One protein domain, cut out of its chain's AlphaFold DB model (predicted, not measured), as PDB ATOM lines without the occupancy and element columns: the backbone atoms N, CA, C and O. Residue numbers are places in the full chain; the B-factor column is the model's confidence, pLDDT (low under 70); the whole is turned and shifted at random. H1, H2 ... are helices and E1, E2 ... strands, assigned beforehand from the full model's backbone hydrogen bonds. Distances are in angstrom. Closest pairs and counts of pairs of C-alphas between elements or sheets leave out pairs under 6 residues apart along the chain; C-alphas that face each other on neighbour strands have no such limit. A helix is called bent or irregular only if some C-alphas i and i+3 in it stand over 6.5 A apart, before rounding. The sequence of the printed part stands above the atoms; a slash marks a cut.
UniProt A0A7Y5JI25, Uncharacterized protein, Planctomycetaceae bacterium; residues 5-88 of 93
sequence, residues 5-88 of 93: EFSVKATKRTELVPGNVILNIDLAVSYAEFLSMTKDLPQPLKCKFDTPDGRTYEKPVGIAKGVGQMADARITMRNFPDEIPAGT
ATOM      1  N   GLU A   5     -76.403  13.512  45.961       89.56
ATOM      2  CA  GLU A   5     -76.168  13.667  47.393       89.56
ATOM      3  C   GLU A   5     -74.691  13.925  47.685       89.56
ATOM      4  O   GLU A   5     -73.805  13.207  47.221       89.56
ATOM      5  N   PHE A   6     -74.430  14.943  48.500       90.00
ATOM      6  CA  PHE A   6     -73.104  15.341  48.944       90.00
ATOM      7  C   PHE A   6     -73.091  15.505  50.462       90.00
ATOM      8  O   PHE A   6     -74.068  15.941  51.073       90.00
ATOM      9  N   SER A   7     -71.961  15.189  51.088       88.06
ATOM     10  CA  SER A   7     -71.765  15.448  52.517       88.06
ATOM     11  C   SER A   7     -71.167  16.834  52.733       88.06
ATOM     12  O   SER A   7     -70.239  17.228  52.023       88.06
ATOM     13  N   VAL A   8     -71.657  17.566  53.735       88.81
ATOM     14  CA  VAL A   8     -71.015  18.810  54.181       88.81
ATOM     15  C   VAL A   8     -69.694  18.490  54.876       88.81
ATOM     16  O   VAL A   8     -69.676  17.774  55.880       88.81
ATOM     17  N   LYS A   9     -68.600  19.066  54.368       86.88
ATOM     18  CA  LYS A   9     -67.257  18.975  54.958       86.88
ATOM     19  C   LYS A   9     -67.030  20.075  55.988       86.88
ATOM     20  O   LYS A   9     -66.583  19.796  57.095       86.88
ATOM     21  N   ALA A  10     -67.330  21.316  55.621       87.25
ATOM     22  CA  ALA A  10     -67.165  22.471  56.490       87.25
ATOM     23  C   ALA A  10     -68.164  23.569  56.131       87.25
ATOM     24  O   ALA A  10     -68.593  23.684  54.982       87.25
ATOM     25  N   THR A  11     -68.493  24.408  57.106       87.94
ATOM     26  CA  THR A  11     -69.320  25.592  56.893       87.94
ATOM     27  C   THR A  11     -68.650  26.830  57.457       87.94
ATOM     28  O   THR A  11     -67.899  26.782  58.429       87.94
ATOM     29  N   LYS A  12     -68.882  27.956  56.787       87.44
ATOM     30  CA  LYS A  12     -68.397  29.267  57.195       87.44
ATOM     31  C   LYS A  12     -69.498  30.296  57.022       87.44
ATOM     32  O   LYS A  12     -69.854  30.653  55.894       87.44
ATOM     33  N   ARG A  13     -69.998  30.798  58.147       87.81
ATOM     34  CA  ARG A  13     -70.930  31.920  58.214       87.81
ATOM     35  C   ARG A  13     -70.149  33.234  58.200       87.81
ATOM     36  O   ARG A  13     -69.260  33.449  59.016       87.81
ATOM     37  N   THR A  14     -70.484  34.113  57.264       86.19
ATOM     38  CA  THR A  14     -69.894  35.446  57.124       86.19
ATOM     39  C   THR A  14     -71.014  36.474  57.115       86.19
ATOM     40  O   THR A  14     -71.851  36.461  56.216       86.19
ATOM     41  N   GLU A  15     -71.029  37.389  58.077       86.00
ATOM     42  CA  GLU A  15     -71.919  38.549  58.051       86.00
ATOM     43  C   GLU A  15     -71.208  39.706  57.342       86.00
ATOM     44  O   GLU A  15     -70.136  40.130  57.766       86.00
ATOM     45  N   LEU A  16     -71.761  40.165  56.215       82.62
ATOM     46  CA  LEU A  16     -71.168  41.257  55.433       82.62
ATOM     47  C   LEU A  16     -71.600  42.627  55.960       82.62
ATOM     48  O   LEU A  16     -70.793  43.545  56.056       82.62
ATOM     49  N   VAL A  17     -72.888  42.750  56.268       82.69
ATOM     50  CA  VAL A  17     -73.531  43.899  56.917       82.69
ATOM     51  C   VAL A  17     -74.642  43.359  57.820       82.69
ATOM     52  O   VAL A  17     -75.092  42.236  57.569       82.69
ATOM     53  N   PRO A  18     -75.116  44.118  58.825       83.00
ATOM     54  CA  PRO A  18     -76.197  43.672  59.700       83.00
ATOM     55  C   PRO A  18     -77.393  43.126  58.908       83.00
ATOM     56  O   PRO A  18     -77.972  43.828  58.078       83.00
ATOM     57  N   GLY A  19     -77.725  41.852  59.125       77.94
ATOM     58  CA  GLY A  19     -78.829  41.168  58.435       77.94
ATOM     59  C   GLY A  19     -78.506  40.594  57.046       77.94
ATOM     60  O   GLY A  19     -79.354  39.919  56.464       77.94
ATOM     61  N   ASN A  20     -77.291  40.790  56.522       84.69
ATOM     62  CA  ASN A  20     -76.809  40.167  55.287       84.69
ATOM     63  C   ASN A  20     -75.745  39.117  55.605       84.69
ATOM     64  O   ASN A  20     -74.538  39.385  55.657       84.69
ATOM     65  N   VAL A  21     -76.229  37.901  55.824       85.75
ATOM     66  CA  VAL A  21     -75.408  36.751  56.184       85.75
ATOM     67  C   VAL A  21     -75.208  35.874  54.960       85.75
ATOM     68  O   VAL A  21     -76.166  35.476  54.300       85.75
ATOM     69  N   ILE A  22     -73.960  35.533  54.674       88.00
ATOM     70  CA  ILE A  22     -73.591  34.539  53.678       88.00
ATOM     71  C   ILE A  22     -73.117  33.283  54.397       88.00
ATOM     72  O   ILE A  22     -72.177  33.330  55.187       88.00
ATOM     73  N   LEU A  23     -73.731  32.153  54.078       89.38
ATOM     74  CA  LEU A  23     -73.252  30.842  54.481       89.38
ATOM     75  C   LEU A  23     -72.516  30.201  53.303       89.38
ATOM     76  O   LEU A  23     -73.101  29.986  52.243       89.38
ATOM     77  N   ASN A  24     -71.232  29.917  53.496       90.06
ATOM     78  CA  ASN A  24     -70.423  29.131  52.573       90.06
ATOM     79  C   ASN A  24     -70.324  27.701  53.101       90.06
ATOM     80  O   ASN A  24     -70.001  27.501  54.269       90.06
ATOM     81  N   ILE A  25     -70.583  26.725  52.245       89.62
ATOM     82  CA  ILE A  25     -70.648  25.305  52.578       89.62
ATOM     83  C   ILE A  25     -69.689  24.586  51.643       89.62
ATOM     84  O   ILE A  25     -69.954  24.479  50.448       89.62
ATOM     85  N   ASP A  26     -68.572  24.116  52.180       89.81
ATOM     86  CA  ASP A  26     -67.643  23.270  51.444       89.81
ATOM     87  C   ASP A  26     -68.164  21.829  51.484       89.81
ATOM     88  O   ASP A  26     -68.419  21.264  52.554       89.81
ATOM     89  N   LEU A  27     -68.357  21.243  50.308       89.75
ATOM     90  CA  LEU A  27     -68.794  19.863  50.142       89.75
ATOM     91  C   LEU A  27     -67.596  18.912  50.171       89.75
ATOM     92  O   LEU A  27     -66.489  19.261  49.770       89.75
ATOM     93  N   ALA A  28     -67.826  17.672  50.593       89.06
ATOM     94  CA  ALA A  28     -66.847  16.590  50.529       89.06
ATOM     95  C   ALA A  28     -66.732  16.000  49.104       89.06
ATOM     96  O   ALA A  28     -66.822  14.791  48.919       89.06
ATOM     97  N   VAL A  29     -66.587  16.864  48.096       89.44
ATOM     98  CA  VAL A  29     -66.405  16.508  46.681       89.44
ATOM     99  C   VAL A  29     -65.557  17.579  46.002       89.44
ATOM    100  O   VAL A  29     -65.659  18.764  46.335       89.44
ATOM    101  N   SER A  30     -64.736  17.186  45.029       90.38
ATOM    102  CA  SER A  30     -63.942  18.153  44.268       90.38
ATOM    103  C   SER A  30     -64.835  19.029  43.377       90.38
ATOM    104  O   SER A  30     -65.868  18.585  42.878       90.38
ATOM    105  N   TYR A  31     -64.432  20.275  43.121       89.81
ATOM    106  CA  TYR A  31     -65.185  21.182  42.246       89.81
ATOM    107  C   TYR A  31     -65.324  20.646  40.812       89.81
ATOM    108  O   TYR A  31     -66.361  20.829  40.181       89.81
ATOM    109  N   ALA A  32     -64.299  19.960  40.298       88.44
ATOM    110  CA  ALA A  32     -64.327  19.379  38.955       88.44
ATOM    111  C   ALA A  32     -65.330  18.218  38.850       88.44
ATOM    112  O   ALA A  32     -66.115  18.160  37.903       88.44
ATOM    113  N   GLU A  33     -65.329  17.323  39.838       89.81
ATOM    114  CA  GLU A  33     -66.279  16.213  39.917       89.81
ATOM    115  C   GLU A  33     -67.706  16.724  40.100       89.81
ATOM    116  O   GLU A  33     -68.597  16.318  39.358       89.81
ATOM    117  N   PHE A  34     -67.900  17.704  40.988       90.12
ATOM    118  CA  PHE A  34     -69.184  18.373  41.164       90.12
ATOM    119  C   PHE A  34     -69.712  18.916  39.834       90.12
ATOM    120  O   PHE A  34     -70.803  18.543  39.421       90.12
ATOM    121  N   LEU A  35     -68.921  19.713  39.102       88.50
ATOM    122  CA  LEU A  35     -69.342  20.250  37.804       88.50
ATOM    123  C   LEU A  35     -69.706  19.152  36.799       88.50
ATOM    124  O   LEU A  35     -70.679  19.307  36.065       88.50
ATOM    125  N   SER A  36     -68.957  18.047  36.770       89.75
ATOM    126  CA  SER A  36     -69.255  16.918  35.885       89.75
ATOM    127  C   SER A  36     -70.571  16.228  36.244       89.75
ATOM    128  O   SER A  36     -71.297  15.812  35.343       89.75
ATOM    129  N   MET A  37     -70.886  16.106  37.536       88.81
ATOM    130  CA  MET A  37     -72.142  15.515  38.006       88.81
ATOM    131  C   MET A  37     -73.328  16.459  37.770       88.81
ATOM    132  O   MET A  37     -74.416  16.006  37.433       88.81
ATOM    133  N   THR A  38     -73.121  17.775  37.895       86.56
ATOM    134  CA  THR A  38     -74.191  18.780  37.790       86.56
ATOM    135  C   THR A  38     -74.386  19.369  36.396       86.56
ATOM    136  O   THR A  38     -75.256  20.220  36.224       86.56
ATOM    137  N   LYS A  39     -73.577  18.983  35.402       85.69
ATOM    138  CA  LYS A  39     -73.569  19.604  34.062       85.69
ATOM    139  C   LYS A  39     -74.924  19.553  33.342       85.69
ATOM    140  O   LYS A  39     -75.235  20.462  32.581       85.69
ATOM    141  N   ASP A  40     -75.707  18.506  33.600       83.81
ATOM    142  CA  ASP A  40     -76.997  18.251  32.948       83.81
ATOM    143  C   ASP A  40     -78.188  18.718  33.807       83.81
ATOM    144  O   ASP A  40     -79.345  18.535  33.424       83.81
ATOM    145  N   LEU A  41     -77.925  19.304  34.982       82.75
ATOM    146  CA  LEU A  41     -78.971  19.782  35.879       82.75
ATOM    147  C   LEU A  41     -79.463  21.180  35.482       82.75
ATOM    148  O   LEU A  41     -78.664  22.044  35.103       82.75
ATOM    149  N   PRO A  42     -80.777  21.440  35.605       80.69
ATOM    150  CA  PRO A  42     -81.341  22.747  35.317       80.69
ATOM    151  C   PRO A  42     -80.825  23.795  36.310       80.69
ATOM    152  O   PRO A  42     -80.900  23.629  37.525       80.69
ATOM    153  N   GLN A  43     -80.317  24.906  35.780       81.75
ATOM    154  CA  GLN A  43     -79.924  26.073  36.570       81.75
ATOM    155  C   GLN A  43     -81.124  27.022  36.743       81.75
ATOM    156  O   GLN A  43     -81.903  27.184  35.799       81.75
ATOM    157  N   PRO A  44     -81.272  27.706  37.893       81.25
ATOM    158  CA  PRO A  44     -80.365  27.718  39.043       81.25
ATOM    159  C   PRO A  44     -80.497  26.464  39.916       81.25
ATOM    160  O   PRO A  44     -81.608  26.035  40.226       81.25
ATOM    161  N   LEU A  45     -79.359  25.930  40.365       84.94
ATOM    162  CA  LEU A  45     -79.332  24.784  41.273       84.94
ATOM    163  C   LEU A  45     -80.046  25.089  42.591       84.94
ATOM    164  O   LEU A  45     -79.894  26.166  43.184       84.94
ATOM    165  N   LYS A  46     -80.785  24.095  43.077       88.44
ATOM    166  CA  LYS A  46     -81.395  24.103  44.403       88.44
ATOM    167  C   LYS A  46     -80.784  22.997  45.239       88.44
ATOM    168  O   LYS A  46     -80.592  21.885  44.762       88.44
ATOM    169  N   CYS A  47     -80.520  23.306  46.500       89.12
ATOM    170  CA  CYS A  47     -80.133  22.299  47.472       89.12
ATOM    171  C   CYS A  47     -81.218  22.159  48.522       89.12
ATOM    172  O   CYS A  47     -81.691  23.156  49.076       89.12
ATOM    173  N   LYS A  48     -81.531  20.907  48.826       90.00
ATOM    174  CA  LYS A  48     -82.177  20.484  50.053       90.00
ATOM    175  C   LYS A  48     -81.094  20.096  51.062       90.00
ATOM    176  O   LYS A  48     -80.169  19.363  50.733       90.00
ATOM    177  N   PHE A  49     -81.193  20.610  52.275       88.19
ATOM    178  CA  PHE A  49     -80.295  20.303  53.382       88.19
ATOM    179  C   PHE A  49     -81.102  19.601  54.456       88.19
ATOM    180  O   PHE A  49     -82.039  20.202  54.978       88.19
ATOM    181  N   ASP A  50     -80.737  18.365  54.773       87.94
ATOM    182  CA  ASP A  50     -81.357  17.585  55.840       87.94
ATOM    183  C   ASP A  50     -80.391  17.544  57.027       87.94
ATOM    184  O   ASP A  50     -79.379  16.832  57.012       87.94
ATOM    185  N   THR A  51     -80.657  18.391  58.021       82.75
ATOM    186  CA  THR A  51     -79.774  18.578  59.173       82.75
ATOM    187  C   THR A  51     -79.985  17.482  60.228       82.75
ATOM    188  O   THR A  51     -81.071  16.903  60.323       82.75
ATOM    189  N   PRO A  52     -78.972  17.180  61.065       78.25
ATOM    190  CA  PRO A  52     -79.072  16.131  62.085       78.25
ATOM    191  C   PRO A  52     -80.161  16.358  63.144       78.25
ATOM    192  O   PRO A  52     -80.631  15.401  63.750       78.25
ATOM    193  N   ASP A  53     -80.568  17.609  63.371       80.25
ATOM    194  CA  ASP A  53     -81.654  17.992  64.282       80.25
ATOM    195  C   ASP A  53     -83.053  17.879  63.643       80.25
ATOM    196  O   ASP A  53     -84.048  18.246  64.265       80.25
ATOM    197  N   GLY A  54     -83.142  17.349  62.417       81.38
ATOM    198  CA  GLY A  54     -84.400  17.055  61.730       81.38
ATOM    199  C   GLY A  54     -85.010  18.241  60.983       81.38
ATOM    200  O   GLY A  54     -86.162  18.156  60.552       81.38
ATOM    201  N   ARG A  55     -84.273  19.345  60.816       84.31
ATOM    202  CA  ARG A  55     -84.717  20.468  59.983       84.31
ATOM    203  C   ARG A  55     -84.372  20.196  58.525       84.31
ATOM    204  O   ARG A  55     -83.317  19.660  58.188       84.31
ATOM    205  N   THR A  56     -85.267  20.630  57.652       85.81
ATOM    206  CA  THR A  56     -85.052  20.585  56.212       85.81
ATOM    207  C   THR A  56     -85.114  21.995  55.655       85.81
ATOM    208  O   THR A  56     -86.089  22.715  55.876       85.81
ATOM    209  N   TYR A  57     -84.097  22.373  54.888       85.19
ATOM    210  CA  TYR A  57     -84.060  23.653  54.191       85.19
ATOM    211  C   TYR A  57     -83.938  23.417  52.696       85.19
ATOM    212  O   TYR A  57     -83.045  22.695  52.271       85.19
ATOM    213  N   GLU A  58     -84.776  24.067  51.893       89.00
ATOM    214  CA  GLU A  58     -84.629  24.086  50.439       89.00
ATOM    215  C   GLU A  58     -84.382  25.521  49.982       89.00
ATOM    216  O   GLU A  58     -85.171  26.426  50.268       89.00
ATOM    217  N   LYS A  59     -83.259  25.759  49.301       87.12
ATOM    218  CA  LYS A  59     -82.922  27.101  48.816       87.12
ATOM    219  C   LYS A  59     -82.142  27.043  47.507       87.12
ATOM    220  O   LYS A  59     -81.337  26.127  47.327       87.12
ATOM    221  N   PRO A  60     -82.317  28.032  46.609       88.25
ATOM    222  CA  PRO A  60     -81.369  28.246  45.527       88.25
ATOM    223  C   PRO A  60     -79.974  28.518  46.088       88.25
ATOM    224  O   PRO A  60     -79.811  29.239  47.080       88.25
ATOM    225  N   VAL A  61     -78.975  27.950  45.423       88.75
ATOM    226  CA  VAL A  61     -77.577  28.031  45.832       88.75
ATOM    227  C   VAL A  61     -76.713  28.612  44.723       88.75
ATOM    228  O   VAL A  61     -76.923  28.351  43.541       88.75
ATOM    229  N   GLY A  62     -75.717  29.407  45.107       88.88
ATOM    230  CA  GLY A  62     -74.603  29.734  44.224       88.88
ATOM    231  C   GLY A  62     -73.526  28.664  44.340       88.88
ATOM    232  O   GLY A  62     -73.275  28.186  45.443       88.88
ATOM    233  N   ILE A  63     -72.874  28.315  43.234       87.81
ATOM    234  CA  ILE A  63     -71.729  27.402  43.250       87.81
ATOM    235  C   ILE A  63     -70.450  28.207  43.037       87.81
ATOM    236  O   ILE A  63     -70.376  29.068  42.161       87.81
ATOM    237  N   ALA A  64     -69.440  27.915  43.842       85.88
ATOM    238  CA  ALA A  64     -68.105  28.462  43.726       85.88
ATOM    239  C   ALA A  64     -67.061  27.363  43.950       85.88
ATOM    240  O   ALA A  64     -67.352  26.277  44.453       85.88
ATOM    241  N   LYS A  65     -65.813  27.668  43.606       83.25
ATOM    242  CA  LYS A  65     -64.669  26.860  44.020       83.25
ATOM    243  C   LYS A  65     -64.335  27.176  45.483       83.25
ATOM    244  O   LYS A  65     -64.270  28.348  45.862       83.25
ATOM    245  N   GLY A  66     -64.120  26.147  46.295       76.69
ATOM    246  CA  GLY A  66     -63.656  26.272  47.674       76.69
ATOM    247  C   GLY A  66     -62.276  26.933  47.767       76.69
ATOM    248  O   GLY A  66     -61.489  26.932  46.817       76.69
ATOM    249  N   VAL A  67     -61.979  27.521  48.927       66.56
ATOM    250  CA  VAL A  67     -60.710  28.224  49.185       66.56
ATOM    251  C   VAL A  67     -59.748  27.262  49.887       66.56
ATOM    252  O   VAL A  67     -59.994  26.892  51.031       66.56
ATOM    253  N   GLY A  68     -58.669  26.849  49.213       61.88
ATOM    254  CA  GLY A  68     -57.639  25.956  49.769       61.88
ATOM    255  C   GLY A  68     -56.988  25.027  48.733       61.88
ATOM    256  O   GLY A  68     -57.287  25.110  47.543       61.88
ATOM    257  N   GLN A  69     -56.108  24.125  49.194       54.69
ATOM    258  CA  GLN A  69     -55.368  23.173  48.342       54.69
ATOM    259  C   GLN A  69     -56.254  22.107  47.672       54.69
ATOM    260  O   GLN A  69     -55.875  21.594  46.625       54.69
ATOM    261  N   MET A  70     -57.422  21.778  48.237       57.59
ATOM    262  CA  MET A  70     -58.248  20.659  47.751       57.59
ATOM    263  C   MET A  70     -59.275  21.036  46.675       57.59
ATOM    264  O   MET A  70     -59.848  20.141  46.066       57.59
ATOM    265  N   ALA A  71     -59.466  22.329  46.365       72.25
ATOM    266  CA  ALA A  71     -60.384  22.768  45.304       72.25
ATOM    267  C   ALA A  71     -61.794  22.143  45.404       72.25
ATOM    268  O   ALA A  71     -62.405  21.841  44.379       72.25
ATOM    269  N   ASP A  72     -62.295  21.938  46.623       87.00
ATOM    270  CA  ASP A  72     -63.607  21.336  46.872       87.00
ATOM    271  C   ASP A  72     -64.738  22.212  46.312       87.00
ATOM    272  O   ASP A  72     -64.582  23.425  46.134       87.00
ATOM    273  N   ALA A  73     -65.887  21.611  46.012       90.38
ATOM    274  CA  ALA A  73     -67.065  22.363  45.607       90.38
ATOM    275  C   ALA A  73     -67.618  23.164  46.791       90.38
ATOM    276  O   ALA A  73     -67.786  22.632  47.888       90.38
ATOM    277  N   ARG A  74     -67.930  24.441  46.560       91.44
ATOM    278  CA  ARG A  74     -68.531  25.322  47.558       91.44
ATOM    279  C   ARG A  74     -69.919  25.749  47.126       91.44
ATOM    280  O   ARG A  74     -70.101  26.292  46.040       91.44
ATOM    281  N   ILE A  75     -70.874  25.573  48.023       90.94
ATOM    282  CA  ILE A  75     -72.210  26.142  47.930       90.94
ATOM    283  C   ILE A  75     -72.268  27.428  48.749       90.94
ATOM    284  O   ILE A  75     -71.802  27.478  49.885       90.94
ATOM    285  N   THR A  76     -72.892  28.457  48.191       89.56
ATOM    286  CA  THR A  76     -73.086  29.748  48.844       89.56
ATOM    287  C   THR A  76     -74.571  30.061  48.955       89.56
ATOM    288  O   THR A  76     -75.295  30.077  47.957       89.56
ATOM    289  N   MET A  77     -75.020  30.374  50.168       88.00
ATOM    290  CA  MET A  77     -76.391  30.772  50.473       88.00
ATOM    291  C   MET A  77     -76.397  32.167  51.087       88.00
ATOM    292  O   MET A  77     -75.614  32.462  51.984       88.00
ATOM    293  N   ARG A  78     -77.301  33.034  50.628       84.56
ATOM    294  CA  ARG A  78     -77.519  34.359  51.229       84.56
ATOM    295  C   ARG A  78     -78.685  34.316  52.201       84.56
ATOM    296  O   ARG A  78     -79.640  33.584  51.950       84.56
ATOM    297  N   ASN A  79     -78.644  35.126  53.251       79.75
ATOM    298  CA  ASN A  79     -79.683  35.277  54.271       79.75
ATOM    299  C   ASN A  79     -80.132  33.924  54.834       79.75
ATOM    300  O   ASN A  79     -81.323  33.605  54.838       79.75
ATOM    301  N   PHE A  80     -79.169  33.067  55.170       77.94
ATOM    302  CA  PHE A  80     -79.463  31.798  55.820       77.94
ATOM    303  C   PHE A  80     -79.442  32.013  57.345       77.94
ATOM    304  O   PHE A  80     -78.490  32.624  57.838       77.94
ATOM    305  N   PRO A  81     -80.510  31.624  58.068       69.50
ATOM    306  CA  PRO A  81     -80.696  32.013  59.467       69.50
ATOM    307  C   PRO A  81     -79.728  31.298  60.418       69.50
ATOM    308  O   PRO A  81     -79.270  31.910  61.380       69.50
ATOM    309  N   ASP A  82     -79.375  30.050  60.109       73.38
ATOM    310  CA  ASP A  82     -78.635  29.148  60.996       73.38
ATOM    311  C   ASP A  82     -77.253  28.774  60.427       73.38
ATOM    312  O   ASP A  82     -76.905  29.123  59.301       73.38
ATOM    313  N   GLU A  83     -76.419  28.064  61.183       75.81
ATOM    314  CA  GLU A  83     -75.270  27.356  60.604       75.81
ATOM    315  C   GLU A  83     -75.695  25.950  60.183       75.81
ATOM    316  O   GLU A  83     -76.541  25.331  60.824       75.81
ATOM    317  N   ILE A  84     -75.106  25.429  59.105       81.62
ATOM    318  CA  ILE A  84     -75.308  24.031  58.720       81.62
ATOM    319  C   ILE A  84     -74.172  23.200  59.334       81.62
ATOM    320  O   ILE A  84     -73.006  23.464  59.026       81.62
ATOM    321  N   PRO A  85     -74.458  22.227  60.217       77.94
ATOM    322  CA  PRO A  85     -73.414  21.443  60.865       77.94
ATOM    323  C   PRO A  85     -72.720  20.502  59.873       77.94
ATOM    324  O   PRO A  85     -73.313  20.049  58.887       77.94
ATOM    325  N   ALA A  86     -71.457  20.176  60.155       76.69
ATOM    326  CA  ALA A  86     -70.731  19.144  59.422       76.69
ATOM    327  C   ALA A  86     -71.478  17.799  59.497       76.69
ATOM    328  O   ALA A  86     -72.092  17.478  60.513       76.69
ATOM    329  N   GLY A  87     -71.457  17.026  58.408       72.12
ATOM    330  CA  GLY A  87     -72.222  15.776  58.305       72.12
ATOM    331  C   GLY A  87     -73.696  15.941  57.914       72.12
ATOM    332  O   GLY A  87     -74.376  14.938  57.707       72.12
ATOM    333  N   THR A  88     -74.185  17.176  57.740       84.62
ATOM    334  CA  THR A  88     -75.462  17.430  57.053       84.62
ATOM    335  C   THR A  88     -75.419  16.825  55.650       84.62
ATOM    336  O   THR A  88     -74.420  16.974  54.934       84.62
TER     337      THR A  88
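AT A GLANCE: This is residues 5 to 88 of the 93 residues of an uncharacterized protein of Planctomycetaceae bacterium (UniProt A0A7Y5JI25). A strongly twisted sheet of four strands, E1, E2, E6 and E5, is partly wrapped over by the hairpin E3 and E4, making a small, loose barrel that is not closed between E3 and the bent beginning of E1. The one helix, H1, packs on E6 at one end, and residues 79 to 88, with no named element, run back across the end away from H1. The printed part has 84 residues with six named strands and one named helix, in the order E1, E2, H1, E3, E4, E5, E6. The large sheet has the order E1 - E2 - E6 - E5, all antiparallel, and the class is mostly strand. The whole is compact, with a radius of gyration of the C-alphas of 12.5 A and spans of 35 by 28 by 24 A.

HOW THE PARTS SIT: In the large sheet, E1, residues 5 to 17, and E2, residues 20 to 30, are an antiparallel hairpin at 154 degrees; N 12 and O 24 are 2.8 A apart, within hydrogen-bond range. E1 bends by 72 degrees at residue 9, and E2 by 59 degrees at residue 27. E2 is also the antiparallel neighbour of E6, residues 72 to 78, with N 25 and O 75 at 2.8 A. E6 and the edge strand E5, residues 62 to 65, are a hairpin, with N 64 and O 74 at 2.8 A. E4, residues 56 to 60, runs on into E5 across a break of 1 residue, at 83 degrees. E4 and E3, residues 46 to 50, are an antiparallel hairpin at 164 degrees, with N 49 and O 57 at 2.8 A. E3 and E1 are near each other, while E3 and E6 are apart. H1, residues 31 to 38, is on the large sheet at a height of 8.8 A, over E6 and slantwise to the strands, at 38 degrees to E6 on the local plane. The closest C-alphas of H1 and E6, those of Tyr 31 and Ala 73, are 4.0 A apart. In H1 every O i to N i+4 pair is within hydrogen-bond range.

IN THESE COORDINATES: E1 begins at C-alpha 5, (-76.168, 13.667, 47.393), and is 31.8 A long from first to last C-alpha. E2 is 27.8 A long and E6 19.5 A. E4 measures 13.7 A, E3 13.2 A, and E5 and H1 10.3 A each. H1 begins at C-alpha 31, (-65.185, 21.182, 42.246), and E6 ends at C-alpha 78, (-77.519, 34.359, 51.229).

THE WHOLE: The two C-alphas farthest apart are those of Pro 18 and Asp 40, at 36.9 A. Residues 36 to 42, of which 36 to 38 belong to H1, stand free. The printed part has no cut, and no link between named elements is long. The mean pLDDT of the printed part is 84.1; residues 67 to 70 and residue 81 are under 70.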